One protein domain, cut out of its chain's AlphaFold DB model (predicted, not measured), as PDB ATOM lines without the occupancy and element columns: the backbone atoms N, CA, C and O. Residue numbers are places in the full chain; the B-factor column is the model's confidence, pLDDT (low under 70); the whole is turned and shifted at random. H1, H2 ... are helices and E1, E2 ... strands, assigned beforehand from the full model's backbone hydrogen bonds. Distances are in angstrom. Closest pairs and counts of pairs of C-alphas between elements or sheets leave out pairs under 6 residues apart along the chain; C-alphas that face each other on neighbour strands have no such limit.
ATOM      1  N   LYS A  21      22.142 -15.995  57.067       94.56
ATOM      2  CA  LYS A  21      23.551 -15.628  57.245       94.56
ATOM      3  C   LYS A  21      24.457 -16.771  56.794       94.56
ATOM      4  O   LYS A  21      24.261 -17.915  57.207       94.56
ATOM      5  N   ILE A  22      25.474 -16.423  56.013       95.50
ATOM      6  CA  ILE A  22      26.529 -17.331  55.561       95.50
ATOM      7  C   ILE A  22      27.805 -17.037  56.344       95.50
ATOM      8  O   ILE A  22      28.150 -15.876  56.574       95.50
ATOM      9  N   TYR A  23      28.499 -18.092  56.751       96.62
ATOM     10  CA  TYR A  23      29.694 -18.030  57.579       96.62
ATOM     11  C   TYR A  23      30.863 -18.709  56.877       96.62
ATOM     12  O   TYR A  23      30.699 -19.717  56.187       96.62
ATOM     13  N   THR A  24      32.062 -18.180  57.095       97.38
ATOM     14  CA  THR A  24      33.294 -18.893  56.765       97.38
ATOM     15  C   THR A  24      33.534 -20.000  57.786       97.38
ATOM     16  O   THR A  24      33.204 -19.862  58.967       97.38
ATOM     17  N   VAL A  25      34.119 -21.112  57.343       97.19
ATOM     18  CA  VAL A  25      34.527 -22.193  58.246       97.19
ATOM     19  C   VAL A  25      35.972 -21.951  58.663       97.19
ATOM     20  O   VAL A  25      36.864 -21.836  57.825       97.19
ATOM     21  N   LYS A  26      36.219 -21.850  59.972       96.31
ATOM     22  CA  LYS A  26      37.568 -21.616  60.499       96.31
ATOM     23  C   LYS A  26      38.523 -22.713  60.016       96.31
ATOM     24  O   LYS A  26      38.244 -23.890  60.198       96.31
ATOM     25  N   GLY A  27      39.666 -22.306  59.466       96.12
ATOM     26  CA  GLY A  27      40.674 -23.231  58.937       96.12
ATOM     27  C   GLY A  27      40.459 -23.636  57.478       96.12
ATOM     28  O   GLY A  27      41.288 -24.379  56.963       96.12
ATOM     29  N   TYR A  28      39.411 -23.123  56.820       97.69
ATOM     30  CA  TYR A  28      39.155 -23.338  55.400       97.69
ATOM     31  C   TYR A  28      39.027 -22.031  54.629       97.69
ATOM     32  O   TYR A  28      38.551 -21.012  55.140       97.69
ATOM     33  N   GLN A  29      39.413 -22.084  53.362       96.75
ATOM     34  CA  GLN A  29      39.196 -21.002  52.424       96.75
ATOM     35  C   GLN A  29      37.709 -20.895  52.038       96.75
ATOM     36  O   GLN A  29      37.078 -21.915  51.739       96.75
ATOM     37  N   PRO A  30      37.135 -19.675  51.975       95.25
ATOM     38  CA  PRO A  30      35.704 -19.492  51.715       95.25
ATOM     39  C   PRO A  30      35.230 -19.983  50.343       95.25
ATOM     40  O   PRO A  30      34.047 -20.253  50.177       95.25
ATOM     41  N   TRP A  31      36.126 -20.093  49.356       92.38
ATOM     42  CA  TRP A  31      35.775 -20.639  48.040       92.38
ATOM     43  C   TRP A  31      35.618 -22.156  48.047       92.38
ATOM     44  O   TRP A  31      34.944 -22.685  47.174       92.38
ATOM     45  N   PHE A  32      36.233 -22.851  49.007       95.06
ATOM     46  CA  PHE A  32      36.107 -24.295  49.148       95.06
ATOM     47  C   PHE A  32      34.895 -24.660  50.002       95.06
ATOM     48  O   PHE A  32      34.128 -25.546  49.624       95.06
ATOM     49  N   ARG A  33      34.727 -23.997  51.155       95.19
ATOM     50  CA  ARG A  33      33.709 -24.375  52.137       95.19
ATOM     51  C   ARG A  33      33.140 -23.187  52.912       95.19
ATOM     52  O   ARG A  33      33.867 -22.383  53.497       95.19
ATOM     53  N   LEU A  34      31.816 -23.152  52.985       95.75
ATOM     54  CA  LEU A  34      31.003 -22.211  53.750       95.75
ATOM     55  C   LEU A  34      30.061 -22.975  54.685       95.75
ATOM     56  O   LEU A  34      29.849 -24.178  54.535       95.75
ATOM     57  N   ALA A  35      29.473 -22.268  55.644       95.62
ATOM     58  CA  ALA A  35      28.458 -22.810  56.535       95.62
ATOM     59  C   ALA A  35      27.240 -21.889  56.616       95.62
ATOM     60  O   ALA A  35      27.359 -20.665  56.555       95.62
ATOM     61  N   ALA A  36      26.068 -22.478  56.821       94.94
ATOM     62  CA  ALA A  36      24.857 -21.755  57.177       94.94
ATOM     63  C   ALA A  36      24.121 -22.486  58.301       94.94
ATOM     64  O   ALA A  36      24.170 -23.712  58.406       94.94
ATOM     65  N   HIS A  37      23.411 -21.724  59.127       92.81
ATOM     66  CA  HIS A  37      22.433 -22.301  60.040       92.81
ATOM     67  C   HIS A  37      21.111 -22.471  59.295       92.81
ATOM     68  O   HIS A  37      20.548 -21.492  58.812       92.81
ATOM     69  N   SER A  38      20.605 -23.698  59.235       87.88
ATOM     70  CA  SER A  38      19.308 -24.010  58.638       87.88
ATOM     71  C   SER A  38      18.610 -25.087  59.457       87.88
ATOM     72  O   SER A  38      19.219 -26.090  59.825       87.88
ATOM     73  N   ARG A  39      17.333 -24.863  59.789       85.94
ATOM     74  CA  ARG A  39      16.486 -25.812  60.544       85.94
ATOM     75  C   ARG A  39      17.145 -26.359  61.827       85.94
ATOM     76  O   ARG A  39      17.018 -27.536  62.143       85.94
ATOM     77  N   GLY A  40      17.865 -25.505  62.556       88.19
ATOM     78  CA  GLY A  40      18.543 -25.873  63.809       88.19
ATOM     79  C   GLY A  40      19.858 -26.643  63.639       88.19
ATOM     80  O   GLY A  40      20.474 -27.002  64.639       88.19
ATOM     81  N   MET A  41      20.316 -26.858  62.406       90.19
ATOM     82  CA  MET A  41      21.569 -27.544  62.093       90.19
ATOM     83  C   MET A  41      22.552 -26.605  61.396       90.19
ATOM     84  O   MET A  41      22.156 -25.638  60.741       90.19
ATOM     85  N   ILE A  42      23.844 -26.903  61.532       91.12
ATOM     86  CA  ILE A  42      24.879 -26.312  60.685       91.12
ATOM     87  C   ILE A  42      24.973 -27.171  59.428       91.12
ATOM     88  O   ILE A  42      25.242 -28.366  59.511       91.12
ATOM     89  N   VAL A  43      24.757 -26.549  58.274       91.50
ATOM     90  CA  VAL A  43      24.906 -27.178  56.961       91.50
ATOM     91  C   VAL A  43      26.170 -26.630  56.317       91.50
ATOM     92  O   VAL A  43      26.369 -25.413  56.276       91.50
ATOM     93  N   LEU A  44      27.030 -27.530  55.843       93.12
ATOM     94  CA  LEU A  44      28.219 -27.174  55.080       93.12
ATOM     95  C   LEU A  44      27.864 -27.087  53.599       93.12
ATOM     96  O   LEU A  44      27.217 -27.976  53.052       93.12
ATOM     97  N   TYR A  45      28.319 -26.014  52.969       91.81
ATOM     98  CA  TYR A  45      28.239 -25.803  51.533       91.81
ATOM     99  C   TYR A  45      29.648 -25.866  50.986       91.81
ATOM    100  O   TYR A  45      30.541 -25.170  51.469       91.81
ATOM    101  N   GLU A  46      29.849 -26.720  50.001       92.50
ATOM    102  CA  GLU A  46      31.166 -27.039  49.484       92.50
ATOM    103  C   GLU A  46      31.197 -26.794  47.989       92.50
ATOM    104  O   GLU A  46      30.185 -26.947  47.306       92.50
ATOM    105  N   VAL A  47      32.363 -26.415  47.485       90.12
ATOM    106  CA  VAL A  47      32.526 -26.111  46.070       90.12
ATOM    107  C   VAL A  47      32.142 -27.309  45.200       90.12
ATOM    108  O   VAL A  47      32.470 -28.463  45.508       90.12
ATOM    109  N   THR A  48      31.457 -27.010  44.099       83.19
ATOM    110  CA  THR A  48      31.238 -27.969  43.012       83.19
ATOM    111  C   THR A  48      32.116 -27.645  41.817       83.19
ATOM    112  O   THR A  48      32.675 -28.546  41.216       83.19
ATOM    113  N   GLN A  49      32.261 -26.359  41.486       82.62
ATOM    114  CA  GLN A  49      33.051 -25.887  40.352       82.62
ATOM    115  C   GLN A  49      33.663 -24.522  40.663       82.62
ATOM    116  O   GLN A  49      33.067 -23.704  41.365       82.62
ATOM    117  N   ASN A  50      34.830 -24.249  40.080       85.56
ATOM    118  CA  ASN A  50      35.438 -22.923  40.046       85.56
ATOM    119  C   ASN A  50      35.981 -22.671  38.627       85.56
ATOM    120  O   ASN A  50      37.017 -23.237  38.280       85.56
ATOM    121  N   PRO A  51      35.345 -21.804  37.812       84.38
ATOM    122  CA  PRO A  51      35.758 -21.560  36.424       84.38
ATOM    123  C   PRO A  51      37.189 -21.030  36.256       84.38
ATOM    124  O   PRO A  51      37.736 -21.053  35.155       84.38
ATOM    125  N   GLN A  52      37.791 -20.507  37.327       86.94
ATOM    126  CA  GLN A  52      39.158 -19.989  37.324       86.94
ATOM    127  C   GLN A  52      40.186 -21.020  37.806       86.94
ATOM    128  O   GLN A  52      41.391 -20.802  37.644       86.94
ATOM    129  N   ALA A  53      39.736 -22.126  38.405       90.62
ATOM    130  CA  ALA A  53      40.614 -23.178  38.883       90.62
ATOM    131  C   ALA A  53      41.132 -24.012  37.706       90.62
ATOM    132  O   ALA A  53      40.388 -24.425  36.822       90.62
ATOM    133  N   LYS A  54      42.442 -24.254  37.702       92.94
ATOM    134  CA  LYS A  54      43.136 -25.081  36.704       92.94
ATOM    135  C   LYS A  54      43.629 -26.402  37.285       92.94
ATOM    136  O   LYS A  54      43.989 -27.298  36.528       92.94
ATOM    137  N   ARG A  55      43.679 -26.505  38.614       94.50
ATOM    138  CA  ARG A  55      44.115 -27.691  39.355       94.50
ATOM    139  C   ARG A  55      43.362 -27.842  40.671       94.50
ATOM    140  O   ARG A  55      42.862 -26.841  41.191       94.50
ATOM    141  N   GLY A  56      43.376 -29.047  41.237       94.12
ATOM    142  CA  GLY A  56      42.695 -29.386  42.487       94.12
ATOM    143  C   GLY A  56      42.933 -28.395  43.620       94.12
ATOM    144  O   GLY A  56      41.960 -27.912  44.172       94.12
ATOM    145  N   ALA A  57      44.166 -27.951  43.882       95.69
ATOM    146  CA  ALA A  57      44.469 -27.007  44.972       95.69
ATOM    147  C   ALA A  57      43.808 -25.616  44.838       95.69
ATOM    148  O   ALA A  57      43.804 -24.819  45.772       95.69
ATOM    149  N   GLN A  58      43.316 -25.262  43.646       94.00
ATOM    150  CA  GLN A  58      42.596 -24.003  43.393       94.00
ATOM    151  C   GLN A  58      41.075 -24.162  43.516       94.00
ATOM    152  O   GLN A  58      40.337 -23.176  43.483       94.00
ATOM    153  N   LEU A  59      40.618 -25.404  43.632       92.62
ATOM    154  CA  LEU A  59      39.234 -25.781  43.861       92.62
ATOM    155  C   LEU A  59      39.058 -26.203  45.327       92.62
ATOM    156  O   LEU A  59      38.206 -25.685  46.039       92.62
ATOM    157  N   LEU A  60      39.930 -27.091  45.787       93.75
ATOM    158  CA  LEU A  60      39.887 -27.789  47.057       93.75
ATOM    159  C   LEU A  60      40.946 -27.224  48.007       93.75
ATOM    160  O   LEU A  60      42.097 -27.028  47.633       93.75
ATOM    161  N   ASP A  61      40.559 -26.976  49.256       96.62
ATOM    162  CA  ASP A  61      41.463 -26.523  50.317       96.62
ATOM    163  C   ASP A  61      41.736 -27.676  51.295       96.62
ATOM    164  O   ASP A  61      41.359 -27.625  52.467       96.62
ATOM    165  N   ILE A  62      42.348 -28.759  50.806       97.38
ATOM    166  CA  ILE A  62      42.459 -30.039  51.533       97.38
ATOM    167  C   ILE A  62      43.867 -30.371  52.046       97.38
ATOM    168  O   ILE A  62      43.986 -31.216  52.940       97.38
ATOM    169  N   ASP A  63      44.907 -29.692  51.551       97.25
ATOM    170  CA  ASP A  63      46.293 -29.906  51.986       97.25
ATOM    171  C   ASP A  63      46.436 -29.802  53.509       97.25
ATOM    172  O   ASP A  63      45.920 -28.871  54.139       97.25
ATOM    173  N   GLY A  64      47.099 -30.797  54.101       97.69
ATOM    174  CA  GLY A  64      47.311 -30.919  55.545       97.69
ATOM    175  C   GLY A  64      46.049 -31.114  56.399       97.69
ATOM    176  O   GLY A  64      46.165 -31.173  57.623       97.69
ATOM    177  N   LYS A  65      44.848 -31.218  55.807       98.44
ATOM    178  CA  LYS A  65      43.570 -31.283  56.548       98.44
ATOM    179  C   LYS A  65      42.930 -32.669  56.562       98.44
ATOM    180  O   LYS A  65      42.033 -32.906  57.373       98.44
ATOM    181  N   VAL A  66      43.378 -33.592  55.707       98.56
ATOM    182  CA  VAL A  66      42.827 -34.956  55.597       98.56
ATOM    183  C   VAL A  66      43.457 -35.898  56.621       98.56
ATOM    184  O   VAL A  66      44.672 -36.058  56.678       98.56
ATOM    185  N   ARG A  67      42.613 -36.563  57.414       98.62
ATOM    186  CA  ARG A  67      43.002 -37.564  58.416       98.62
ATOM    187  C   ARG A  67      43.068 -38.974  57.831       98.62
ATOM    188  O   ARG A  67      43.994 -39.716  58.135       98.62
ATOM    189  N   PHE A  68      42.072 -39.360  57.038       98.62
ATOM    190  CA  PHE A  68      42.047 -40.618  56.289       98.62
ATOM    191  C   PHE A  68      41.070 -40.511  55.116       98.62
ATOM    192  O   PHE A  68      40.258 -39.585  55.056       98.62
ATOM    193  N   ILE A  69      41.150 -41.473  54.202       98.06
ATOM    194  CA  ILE A  69      40.296 -41.548  53.014       98.06
ATOM    195  C   ILE A  69      39.497 -42.847  53.078       98.06
ATOM    196  O   ILE A  69      40.075 -43.899  53.353       98.06
ATOM    197  N   SER A  70      38.195 -42.775  52.830       97.31
ATOM    198  CA  SER A  70      37.319 -43.940  52.685       97.31
ATOM    199  C   SER A  70      36.758 -44.011  51.272       97.31
ATOM    200  O   SER A  70      36.580 -42.989  50.611       97.31
ATOM    201  N   MET A  71      36.495 -45.228  50.810       95.25
ATOM    202  CA  MET A  71      35.772 -45.492  49.570       95.25
ATOM    203  C   MET A  71      34.454 -46.144  49.955       95.25
ATOM    204  O   MET A  71      34.454 -47.190  50.607       95.25
ATOM    205  N   ASN A  72      33.352 -45.518  49.570       94.94
ATOM    206  CA  ASN A  72      32.006 -45.944  49.903       94.94
ATOM    207  C   ASN A  72      31.287 -46.464  48.656       94.94
ATOM    208  O   ASN A  72      31.571 -46.033  47.536       94.94
ATOM    209  N   SER A  73      30.345 -47.377  48.866       90.75
ATOM    210  CA  SER A  73      29.532 -47.996  47.822       90.75
ATOM    211  C   SER A  73      28.854 -46.956  46.934       90.75
ATOM    212  O   SER A  73      28.301 -45.977  47.428       90.75
ATOM    213  N   GLU A  74      28.843 -47.195  45.625       87.81
ATOM    214  CA  GLU A  74      28.044 -46.409  44.678       87.81
ATOM    215  C   GLU A  74      26.539 -46.489  45.000       87.81
ATOM    216  O   GLU A  74      25.808 -45.526  44.790       87.81
ATOM    217  N   GLN A  75      26.083 -47.613  45.569       86.56
ATOM    218  CA  GLN A  75      24.659 -47.883  45.802       86.56
ATOM    219  C   GLN A  75      24.008 -46.908  46.789       86.56
ATOM    220  O   GLN A  75      22.826 -46.600  46.654       86.56
ATOM    221  N   ASP A  76      24.755 -46.460  47.801       86.88
ATOM    222  CA  ASP A  76      24.227 -45.617  48.879       86.88
ATOM    223  C   ASP A  76      25.132 -44.437  49.269       86.88
ATOM    224  O   ASP A  76      24.713 -43.582  50.046       86.88
ATOM    225  N   GLY A  77      26.368 -44.374  48.763       85.75
ATOM    226  CA  GLY A  77      27.363 -43.352  49.094       85.75
ATOM    227  C   GLY A  77      27.884 -43.381  50.536       85.75
ATOM    228  O   GLY A  77      28.702 -42.533  50.910       85.75
ATOM    229  N   VAL A  78      27.455 -44.346  51.356       89.00
ATOM    230  CA  VAL A  78      27.687 -44.373  52.811       89.00
ATOM    231  C   VAL A  78      28.350 -45.668  53.276       89.00
ATOM    232  O   VAL A  78      29.194 -45.616  54.171       89.00
ATOM    233  N   THR A  79      28.022 -46.817  52.687       93.25
ATOM    234  CA  THR A  79      28.607 -48.106  53.077       93.25
ATOM    235  C   THR A  79      30.094 -48.141  52.724       93.25
ATOM    236  O   THR A  79      30.452 -48.195  51.551       93.25
ATOM    237  N   GLU A  80      30.967 -48.111  53.735       95.81
ATOM    238  CA  GLU A  80      32.428 -48.129  53.565       95.81
ATOM    239  C   GLU A  80      32.909 -49.493  53.044       95.81
ATOM    240  O   GLU A  80      32.756 -50.515  53.711       95.81
ATOM    241  N   LEU A  81      33.531 -49.491  51.864       95.38
ATOM    242  CA  LEU A  81      34.120 -50.668  51.221       95.38
ATOM    243  C   LEU A  81      35.584 -50.856  51.614       95.38
ATOM    244  O   LEU A  81      36.039 -51.979  51.809       95.38
ATOM    245  N   ALA A  82      36.329 -49.756  51.737       95.94
ATOM    246  CA  ALA A  82      37.692 -49.774  52.252       95.94
ATOM    247  C   ALA A  82      38.143 -48.396  52.745       95.94
ATOM    248  O   ALA A  82      37.512 -47.368  52.488       95.94
ATOM    249  N   LYS A  83      39.257 -48.389  53.484       96.94
ATOM    250  CA  LYS A  83      39.785 -47.206  54.166       96.94
ATOM    251  C   LYS A  83      41.312 -47.159  54.122       96.94
ATOM    252  O   LYS A  83      41.986 -48.119  54.487       96.94
ATOM    253  N   ILE A  84      41.857 -45.996  53.783       97.94
ATOM    254  CA  ILE A  84      43.291 -45.703  53.744       97.94
ATOM    255  C   ILE A  84      43.651 -44.834  54.954       97.94
ATOM    256  O   ILE A  84      43.318 -43.651  54.999       97.94
ATOM    257  N   LYS A  85      44.338 -45.425  55.945       97.75
ATOM    258  CA  LYS A  85      44.742 -44.754  57.203       97.75
ATOM    259  C   LYS A  85      46.235 -44.429  57.307       97.75
ATOM    260  O   LYS A  85      46.630 -43.734  58.236       97.75
ATOM    261  N   ASN A  86      47.073 -44.972  56.420       97.88
ATOM    262  CA  ASN A  86      48.510 -44.709  56.465       97.88
ATOM    263  C   ASN A  86      48.757 -43.215  56.158       97.88
ATOM    264  O   ASN A  86      48.413 -42.779  55.060       97.88
ATOM    265  N   PRO A  87      49.336 -42.429  57.083       97.94
ATOM    266  CA  PRO A  87      49.401 -40.977  56.931       97.94
ATOM    267  C   PRO A  87      50.304 -40.537  55.773       97.94
ATOM    268  O   PRO A  87      50.002 -39.544  55.118       97.94
ATOM    269  N   GLN A  88      51.371 -41.285  55.467       98.12
ATOM    270  CA  GLN A  88      52.233 -40.992  54.319       98.12
ATOM    271  C   GLN A  88      51.487 -41.204  52.998       98.12
ATOM    272  O   GLN A  88      51.583 -40.377  52.092       98.12
ATOM    273  N   LEU A  89      50.707 -42.284  52.900       97.88
ATOM    274  CA  LEU A  89      49.884 -42.551  51.725       97.88
ATOM    275  C   LEU A  89      48.753 -41.526  51.590       97.88
ATOM    276  O   LEU A  89      48.545 -41.015  50.497       97.88
ATOM    277  N   VAL A  90      48.075 -41.166  52.683       98.50
ATOM    278  CA  VAL A  90      47.044 -40.111  52.674       98.50
ATOM    279  C   VAL A  90      47.627 -38.792  52.164       98.50
ATOM    280  O   VAL A  90      47.076 -38.216  51.231       98.50
ATOM    281  N   ALA A  91      48.767 -38.345  52.701       98.44
ATOM    282  CA  ALA A  91      49.421 -37.112  52.259       98.44
ATOM    283  C   ALA A  91      49.811 -37.155  50.771       98.44
ATOM    284  O   ALA A  91      49.616 -36.180  50.041       98.44
ATOM    285  N   ARG A  92      50.307 -38.305  50.295       98.25
ATOM    286  CA  ARG A  92      50.627 -38.518  48.878       98.25
ATOM    287  C   ARG A  92      49.383 -38.413  47.997       98.25
ATOM    288  O   ARG A  92      49.411 -37.688  47.012       98.25
ATOM    289  N   LEU A  93      48.286 -39.077  48.361       97.69
ATOM    290  CA  LEU A  93      47.034 -39.029  47.598       97.69
ATOM    291  C   LEU A  93      46.429 -37.622  47.572       97.69
ATOM    292  O   LEU A  93      45.984 -37.181  46.518       97.69
ATOM    293  N   VAL A  94      46.481 -36.890  48.688       98.06
ATOM    294  CA  VAL A  94      46.080 -35.474  48.736       98.06
ATOM    295  C   VAL A  94      46.942 -34.627  47.801       98.06
ATOM    296  O   VAL A  94      46.404 -33.848  47.024       98.06
ATOM    297  N   THR A  95      48.258 -34.853  47.779       98.38
ATOM    298  CA  THR A  95      49.167 -34.162  46.848       98.38
ATOM    299  C   THR A  95      48.811 -34.448  45.386       98.38
ATOM    300  O   THR A  95      48.897 -33.552  44.546       98.38
ATOM    301  N   LEU A  96      48.405 -35.678  45.052       97.25
ATOM    302  CA  LEU A  96      47.938 -36.003  43.701       97.25
ATOM    303  C   LEU A  96      46.641 -35.259  43.363       97.25
ATOM    304  O   LEU A  96      46.547 -34.720  42.266       97.25
ATOM    305  N   ILE A  97      45.683 -35.184  44.297       95.94
ATOM    306  CA  ILE A  97      44.431 -34.431  44.112       95.94
ATOM    307  C   ILE A  97      44.734 -32.946  43.891       95.94
ATOM    308  O   ILE A  97      44.264 -32.358  42.922       95.94
ATOM    309  N   ASP A  98      45.574 -32.343  44.728       96.69
ATOM    310  CA  ASP A  98      45.916 -30.921  44.650       96.69
ATOM    311  C   ASP A  98      46.598 -30.533  43.326       96.69
ATOM    312  O   ASP A  98      46.432 -29.409  42.832       96.69
ATOM    313  N   ASN A  99      47.344 -31.464  42.727       96.69
ATOM    314  CA  ASN A  99      48.022 -31.268  41.448       96.69
ATOM    315  C   ASN A  99      47.216 -31.747  40.232       96.69
ATOM    316  O   ASN A  99      47.622 -31.450  39.107       96.69
ATOM    317  N   ALA A 100      46.099 -32.452  40.432       94.25
ATOM    318  CA  ALA A 100      45.267 -32.949  39.345       94.25
ATOM    319  C   ALA A 100      44.733 -31.774  38.508       94.25
ATOM    320  O   ALA A 100      44.197 -30.819  39.081       94.25
ATOM    321  N   PRO A 101      44.895 -31.790  37.173       93.38
ATOM    322  CA  PRO A 101      44.366 -30.742  36.315       93.38
ATOM    323  C   PRO A 101      42.839 -30.818  36.243       93.38
ATOM    324  O   PRO A 101      42.263 -31.906  36.250       93.38
ATOM    325  N   ILE A 102      42.203 -29.650  36.132       89.56
ATOM    326  CA  ILE A 102      40.749 -29.520  35.988       89.56
ATOM    327  C   ILE A 102      40.373 -29.482  34.504       89.56
ATOM    328  O   ILE A 102      40.945 -28.716  33.722       89.56
ATOM    329  N   ARG A 103      39.389 -30.291  34.112       81.94
ATOM    330  CA  ARG A 103      38.792 -30.338  32.774       81.94
ATOM    331  C   ARG A 103      37.475 -29.551  32.740       81.94
ATOM    332  O   ARG A 103      36.709 -29.540  33.688       81.94
ATOM    333  N   THR A 104      37.172 -28.929  31.602       66.25
ATOM    334  CA  THR A 104      35.951 -28.128  31.385       66.25
ATOM    335  C   THR A 104      34.671 -28.930  31.117       66.25
ATOM    336  O   THR A 104      33.597 -28.335  31.073       66.25
ATOM    337  N   GLN A 105      34.749 -30.248  30.909       64.06
ATOM    338  CA  GLN A 105      33.589 -31.115  30.666       64.06
ATOM    339  C   GLN A 105      33.626 -32.401  31.497       64.06
ATOM    340  O   GLN A 105      34.608 -33.140  31.452       64.06
ATOM    341  N   GLY A 106      32.504 -32.652  32.173       57.78
ATOM    342  CA  GLY A 106      32.185 -33.846  32.948       57.78
ATOM    343  C   GLY A 106      32.476 -35.173  32.251       57.78
ATOM    344  O   GLY A 106      32.249 -35.317  31.049       57.78
ATOM    345  N   SER A 107      32.893 -36.175  33.018       57.97
ATOM    346  CA  SER A 107      32.633 -37.578  32.682       57.97
ATOM    347  C   SER A 107      31.117 -37.858  32.751       57.97
ATOM    348  O   SER A 107      30.484 -37.524  33.746       57.97
ATOM    349  N   ASN A 108      30.542 -38.492  31.719       58.56
ATOM    350  CA  ASN A 108      29.165 -39.029  31.735       58.56
ATOM    351  C   ASN A 108      29.136 -40.541  32.046       58.56
ATOM    352  O   ASN A 108      28.196 -41.237  31.664       58.56
ATOM    353  N   HIS A 109      30.194 -41.078  32.656       63.25
ATOM    354  CA  HIS A 109      30.287 -42.505  32.963       63.25
ATOM    355  C   HIS A 109      29.582 -42.837  34.288       63.25
ATOM    356  O   HIS A 109      29.264 -41.940  35.065       63.25
ATOM    357  N   GLU A 110      29.311 -44.118  34.547       60.78
ATOM    358  CA  GLU A 110      28.819 -44.559  35.861       60.78
ATOM    359  C   GLU A 110      29.936 -44.424  36.903       60.78
ATOM    360  O   GLU A 110      31.111 -44.677  36.604       60.78
ATOM    361  N   ALA A 111      29.586 -43.939  38.096       62.84
ATOM    362  CA  ALA A 111      30.558 -43.731  39.160       62.84
ATOM    363  C   ALA A 111      31.028 -45.095  39.665       62.84
ATOM    364  O   ALA A 111      30.228 -45.991  39.876       62.84
ATOM    365  N   ALA A 112      32.325 -45.266  39.900       76.00
ATOM    366  CA  ALA A 112      32.803 -46.518  40.471       76.00
ATOM    367  C   ALA A 112      32.427 -46.598  41.959       76.00
ATOM    368  O   ALA A 112      31.896 -47.605  42.414       76.00
ATOM    369  N   TYR A 113      32.698 -45.521  42.712       85.81
ATOM    370  CA  TYR A 113      32.498 -45.420  44.164       85.81
ATOM    371  C   TYR A 113      32.374 -43.949  44.596       85.81
ATOM    372  O   TYR A 113      32.653 -43.028  43.824       85.81
ATOM    373  N   PHE A 114      32.036 -43.707  45.864       91.12
ATOM    374  CA  PHE A 114      32.187 -42.397  46.500       91.12
ATOM    375  C   PHE A 114      33.491 -42.335  47.298       91.12
ATOM    376  O   PHE A 114      33.730 -43.155  48.179       91.12
ATOM    377  N   LEU A 115      34.325 -41.334  47.038       93.81
ATOM    378  CA  LEU A 115      35.516 -41.043  47.823       93.81
ATOM    379  C   LEU A 115      35.169 -40.054  48.941       93.81
ATOM    380  O   LEU A 115      34.741 -38.930  48.673       93.81
ATOM    381  N   ALA A 116      35.376 -40.460  50.189       96.00
ATOM    382  CA  ALA A 116      35.160 -39.638  51.373       96.00
ATOM    383  C   ALA A 116      36.503 -39.226  51.992       96.00
ATOM    384  O   ALA A 116      37.259 -40.055  52.504       96.00
ATOM    385  N   LEU A 117      36.802 -37.927  51.966       97.31
ATOM    386  CA  LEU A 117      37.932 -37.337  52.678       97.31
ATOM    387  C   LEU A 117      37.471 -36.966  54.087       97.31
ATOM    388  O   LEU A 117      36.679 -36.041  54.275       97.31
ATOM    389  N   HIS A 118      37.969 -37.684  55.089       98.19
ATOM    390  CA  HIS A 118      37.656 -37.395  56.482       98.19
ATOM    391  C   HIS A 118      38.692 -36.434  57.038       98.19
ATOM    392  O   HIS A 118      39.878 -36.762  57.105       98.19
ATOM    393  N   PHE A 119      38.258 -35.247  57.442       98.38
ATOM    394  CA  PHE A 119      39.152 -34.193  57.895       98.38
ATOM    395  C   PHE A 119      39.480 -34.304  59.388       98.38
ATOM    396  O   PHE A 119      38.826 -35.015  60.159       98.38
ATOM    397  N   ILE A 120      40.558 -33.629  59.797       98.19
ATOM    398  CA  ILE A 120      41.044 -33.602  61.186       98.19
ATOM    399  C   ILE A 120      40.009 -32.965  62.129       98.19
ATOM    400  O   ILE A 120      39.912 -33.370  63.284       98.19
ATOM    401  N   ASP A 121      39.201 -32.027  61.629       96.38
ATOM    402  CA  ASP A 121      38.139 -31.347  62.382       96.38
ATOM    403  C   ASP A 121      36.869 -32.200  62.599       96.38
ATOM    404  O   ASP A 121      35.920 -31.750  63.237       96.38
ATOM    405  N   GLY A 122      36.851 -33.435  62.084       96.38
ATOM    406  CA  GLY A 122      35.730 -34.368  62.194       96.38
ATOM    407  C   GLY A 122      34.692 -34.249  61.076       96.38
ATOM    408  O   GLY A 122      33.816 -35.109  60.982       96.38
ATOM    409  N   THR A 123      34.796 -33.247  60.202       96.25
ATOM    410  CA  THR A 123      33.934 -33.128  59.021       96.25
ATOM    411  C   THR A 123      34.372 -34.095  57.920       96.25
ATOM    412  O   THR A 123      35.483 -34.633  57.932       96.25
ATOM    413  N   THR A 124      33.480 -34.359  56.967       95.88
ATOM    414  CA  THR A 124      33.758 -35.239  55.825       95.88
ATOM    415  C   THR A 124      33.368 -34.535  54.538       95.88
ATOM    416  O   THR A 124      32.343 -33.862  54.489       95.88
ATOM    417  N   PHE A 125      34.205 -34.690  53.520       94.06
ATOM    418  CA  PHE A 125      33.979 -34.218  52.166       94.06
ATOM    419  C   PHE A 125      33.856 -35.428  51.244       94.06
ATOM    420  O   PHE A 125      34.836 -36.150  51.058       94.06
ATOM    421  N   THR A 126      32.669 -35.667  50.691       92.38
ATOM    422  CA  THR A 126      32.391 -36.877  49.902       92.38
ATOM    423  C   THR A 126      32.053 -36.523  48.471       92.38
ATOM    424  O   THR A 126      31.251 -35.614  48.239       92.38
ATOM    425  N   ARG A 127      32.657 -37.234  47.513       88.12
ATOM    426  CA  ARG A 127      32.464 -37.007  46.078       88.12
ATOM    427  C   ARG A 127      32.519 -38.293  45.280       88.12
ATOM    428  O   ARG A 127      33.187 -39.242  45.669       88.12
ATOM    429  N   GLN A 128      31.814 -38.300  44.158       86.56
ATOM    430  CA  GLN A 128      31.864 -39.405  43.214       86.56
ATOM    431  C   GLN A 128      33.257 -39.505  42.586       86.56
ATOM    432  O   GLN A 128      33.914 -38.493  42.315       86.56
ATOM    433  N   TYR A 129      33.690 -40.742  42.381       84.81
ATOM    434  CA  TYR A 129      34.905 -41.094  41.671       84.81
ATOM    435  C   TYR A 129      34.559 -42.060  40.537       84.81
ATOM    436  O   TYR A 129      33.875 -43.064  40.751       84.81
ATOM    437  N   TRP A 130      35.050 -41.760  39.339       77.50
ATOM    438  CA  TRP A 130      34.872 -42.557  38.131       77.50
ATOM    439  C   TRP A 130      36.179 -43.267  37.790       77.50
ATOM    440  O   TRP A 130      37.233 -42.638  37.725       77.50
ATOM    441  N   SER A 131      36.114 -44.574  37.537       68.75
ATOM    442  CA  SER A 131      37.287 -45.379  37.165       68.75
ATOM    443  C   SER A 131      37.670 -45.261  35.684       68.75
ATOM    444  O   SER A 131      38.677 -45.820  35.264       68.75
ATOM    445  N   ALA A 132      36.844 -44.604  34.860       66.06
ATOM    446  CA  ALA A 132      37.135 -44.342  33.453       66.06
ATOM    447  C   ALA A 132      36.247 -43.205  32.901       66.06
ATOM    448  O   ALA A 132      35.029 -43.370  32.870       66.06
ATOM    449  N   PRO A 133      36.821 -42.089  32.407       63.34
ATOM    450  CA  PRO A 133      38.204 -41.661  32.635       63.34
ATOM    451  C   PRO A 133      38.437 -41.454  34.139       63.34
ATOM    452  O   PRO A 133      37.495 -41.081  34.826       63.34
ATOM    453  N   ASP A 134      39.653 -41.727  34.629       69.31
ATOM    454  CA  ASP A 134      40.044 -41.569  36.040       69.31
ATOM    455  C   ASP A 134      39.792 -40.142  36.524       69.31
ATOM    456  O   ASP A 134      40.620 -39.243  36.356       69.31
ATOM    457  N   ASP A 135      38.613 -39.934  37.089       74.56
ATOM    458  CA  ASP A 135      38.061 -38.613  37.309       74.56
ATOM    459  C   ASP A 135      37.482 -38.563  38.715       74.56
ATOM    460  O   ASP A 135      36.599 -39.342  39.083       74.56
ATOM    461  N   LEU A 136      38.025 -37.673  39.534       77.25
ATOM    462  CA  LEU A 136      37.418 -37.306  40.800       77.25
ATOM    463  C   LEU A 136      36.554 -36.075  40.534       77.25
ATOM    464  O   LEU A 136      37.018 -35.138  39.898       77.25
ATOM    465  N   PHE A 137      35.323 -36.047  41.051       73.19
ATOM    466  CA  PHE A 137      34.383 -34.928  40.858       73.19
ATOM    467  C   PHE A 137      33.817 -34.699  39.449       73.19
ATOM    468  O   PHE A 137      32.946 -33.843  39.294       73.19
ATOM    469  N   GLY A 138      34.251 -35.451  38.441       69.56
ATOM    470  CA  GLY A 138      33.832 -35.239  37.059       69.56
ATOM    471  C   GLY A 138      34.666 -34.163  36.356       69.56
ATOM    472  O   GLY A 138      34.438 -33.894  35.179       69.56
ATOM    473  N   ASP A 139      35.629 -33.546  37.035       81.12
ATOM    474  CA  ASP A 139      36.531 -32.564  36.451       81.12
ATOM    475  C   ASP A 139      38.009 -32.706  36.857       81.12
ATOM    476  O   ASP A 139      38.845 -32.141  36.150       81.12
ATOM    477  N   LEU A 140      38.383 -33.470  37.893       88.62
ATOM    478  CA  LEU A 140      39.783 -33.666  38.292       88.62
ATOM    479  C   LEU A 140      40.361 -34.934  37.668       88.62
ATOM    480  O   LEU A 140      40.060 -36.049  38.090       88.62
ATOM    481  N   LEU A 141      41.277 -34.758  36.715       89.62
ATOM    482  CA  LEU A 141      41.948 -35.877  36.056       89.62
ATOM    483  C   LEU A 141      43.003 -36.487  36.980       89.62
ATOM    484  O   LEU A 141      44.093 -35.938  37.167       89.62
ATOM    485  N   MET A 142      42.682 -37.644  37.540       91.50
ATOM    486  CA  MET A 142      43.551 -38.328  38.482       91.50
ATOM    487  C   MET A 142      44.616 -39.149  37.741       91.50
ATOM    488  O   MET A 142      44.321 -39.826  36.756       91.50
ATOM    489  N   PRO A 143      45.885 -39.121  38.186       91.38
ATOM    490  CA  PRO A 143      46.914 -39.966  37.595       91.38
ATOM    491  C   PRO A 143      46.687 -41.437  37.966       91.38
ATOM    492  O   PRO A 143      46.211 -41.737  39.059       91.38
ATOM    493  N   LYS A 144      47.143 -42.367  37.115       89.50
ATOM    494  CA  LYS A 144      47.035 -43.828  37.337       89.50
ATOM    495  C   LYS A 144      47.518 -44.298  38.710       89.50
ATOM    496  O   LYS A 144      46.994 -45.253  39.266       89.50
ATOM    497  N   GLU A 145      48.531 -43.633  39.257       92.56
ATOM    498  CA  GLU A 145      49.042 -43.913  40.600       92.56
ATOM    499  C   GLU A 145      47.958 -43.788  41.682       92.56
ATOM    500  O   GLU A 145      47.925 -44.577  42.625       92.56
ATOM    501  N   PHE A 146      47.063 -42.808  41.540       93.31
ATOM    502  CA  PHE A 146      45.946 -42.606  42.451       93.31
ATOM    503  C   PHE A 146      44.979 -43.788  42.380       93.31
ATOM    504  O   PHE A 146      44.684 -44.395  43.407       93.31
ATOM    505  N   GLN A 147      44.574 -44.170  41.165       88.75
ATOM    506  CA  GLN A 147      43.708 -45.324  40.917       88.75
ATOM    507  C   GLN A 147      44.295 -46.608  41.521       88.75
ATOM    508  O   GLN A 147      43.626 -47.302  42.282       88.75
ATOM    509  N   GLN A 148      45.574 -46.887  41.261       91.00
ATOM    510  CA  GLN A 148      46.261 -48.076  41.777       91.00
ATOM    511  C   GLN A 148      46.254 -48.148  43.308       91.00
ATOM    512  O   GLN A 148      46.126 -49.231  43.879       91.00
ATOM    513  N   ALA A 149      46.389 -47.007  43.989       93.50
ATOM    514  CA  ALA A 149      46.323 -46.958  45.443       93.50
ATOM    515  C   ALA A 149      44.914 -47.272  45.973       93.50
ATOM    516  O   ALA A 149      44.793 -47.949  46.996       93.50
ATOM    517  N   LEU A 150      43.867 -46.812  45.281       91.94
ATOM    518  CA  LEU A 150      42.477 -47.124  45.628       91.94
ATOM    519  C   LEU A 150      42.160 -48.607  45.388       91.94
ATOM    520  O   LEU A 150      41.645 -49.279  46.280       91.94
ATOM    521  N   GLU A 151      42.541 -49.148  44.229       90.44
ATOM    522  CA  GLU A 151      42.348 -50.564  43.885       90.44
ATOM    523  C   GLU A 151      43.056 -51.496  44.876       90.44
ATOM    524  O   GLU A 151      42.482 -52.488  45.323       90.44
ATOM    525  N   HIS A 152      44.281 -51.151  45.283       92.69
ATOM    526  CA  HIS A 152      45.007 -51.912  46.296       92.69
ATOM    527  C   HIS A 152      44.300 -51.904  47.658       92.69
ATOM    528  O   HIS A 152      44.330 -52.904  48.372       92.69
ATOM    529  N   ALA A 153      43.653 -50.792  48.022       92.44
ATOM    530  CA  ALA A 153      42.893 -50.694  49.263       92.44
ATOM    531  C   ALA A 153      41.570 -51.482  49.215       92.44
ATOM    532  O   ALA A 153      41.167 -52.021  50.243       92.44
ATOM    533  N   LEU A 154      40.916 -51.572  48.050       89.19
ATOM    534  CA  LEU A 154      39.702 -52.377  47.838       89.19
ATOM    535  C   LEU A 154      39.986 -53.885  47.827       89.19
ATOM    536  O   LEU A 154      39.153 -54.679  48.266       89.19
ATOM    537  N   HIS A 155      41.159 -54.285  47.336       88.88
ATOM    538  CA  HIS A 155      41.556 -55.684  47.189       88.88
ATOM    539  C   HIS A 155      42.932 -55.937  47.825       88.88
ATOM    540  O   HIS A 155      43.916 -56.163  47.109       88.88
TER     541      HIS A 155
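AT A GLANCE: This is residues 21 to 155 of the 157 residues of an uncharacterized protein of Ktedonobacteraceae bacterium (UniProt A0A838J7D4). A strongly twisted sheet of five strands, with both helices H1 and H2 over the same face, makes the larger body, and a small sheet of three strands, E1 to E3, is set off at one end of the longest axis. The link of residues 47 to 65 joins the two sheets. The printed part has 135 residues with two named helices and eight named strands, in the order E1 E2 E3 E4 E5 H1 E6 E7 E8 H2, a mixed class. Both sheets are antiparallel, with orders E1 E2 E3 and E5 E4 E6 E7 E8. The whole is compact, with a radius of gyration of the C-alphas of 14.6 A and spans of 43 by 30 by 30 A.

IN THESE COORDINATES: E1 is residues 22 to 24, with C-alpha 22 at (26.529, -17.331, 55.561). E2, residues 33 to 38, is 15.8 A long, and E3, residues 41 to 46, is 15.9 A. E4 is residues 66 to 72, 16.4 A, and E5 is residues 80 to 84. H1, residues 87 to 99, is 18.3 A long and begins at C-alpha 87 (49.401, -40.977, 56.931). E6 is residues 113 to 119, 18.9 A; E7 is residues 124 to 131, 21.5 A; E8 is residues 134 to 136. H2, residues 144 to 154, is 15.4 A and ends at C-alpha 154 (39.702, -52.377, 47.838).

HOW THE PARTS SIT: In the five-stranded sheet E5 and E8 are the edge strands. N 71 and O 82 of the hairpin E4 and E5 are 2.9 A apart, within hydrogen-bond range, as are N 70 and O 116 of E4 and E6 at 2.9 A. E6, E7 and E8 form a meander, each strand the antiparallel neighbour of the one before, with N 115 and O 127 at 2.7 A and N 130 and O 135 at 2.9 A. E5, H1 and E6 form a split strand-helix-strand unit, two strands running the same way with E4 between them, and its crossover is right-handed. H1 is on the sheet at a height of 8.5 A, over E4 and only just not over E6, on which 2 of its C-alphas fall; it runs across the strands, at 75 degrees to E4 on the local plane. The closest C-alphas of E4 and H1, Phe 68 and Val 90, are 6.2 A apart. H2, on the same face as H1, makes two layers with the sheet, a helix over one face; its closest C-alpha to E5 is Leu 154, 5.5 A from that of Ala 82. H1 and H2 are close but not clearly touching, with Leu 93 and Phe 146 as closest C-alphas at 6.4 A, at a steep tilt of 39 degrees, opposite ways. In both helices every O i to N i+4 pair is within hydrogen-bond range. E1, E2 and E3 form the other meander, with N 23 and O 35 at 2.8 A and N 34 and O 45 at 2.8 A. E3 and E7 are apart, but only just, with closest C-alphas 8.2 A apart.

THE WHOLE: The two C-alphas farthest apart, those of Lys 21 and His 155, are 45.1 A apart. The printed part has no cut. The links from E3 to E4, 19 residues, and from H1 to E6, 13 residues, are long. The mean pLDDT of the printed part is 89.8, and residues 104 to 111, 131 to 134 and 138 are under 70.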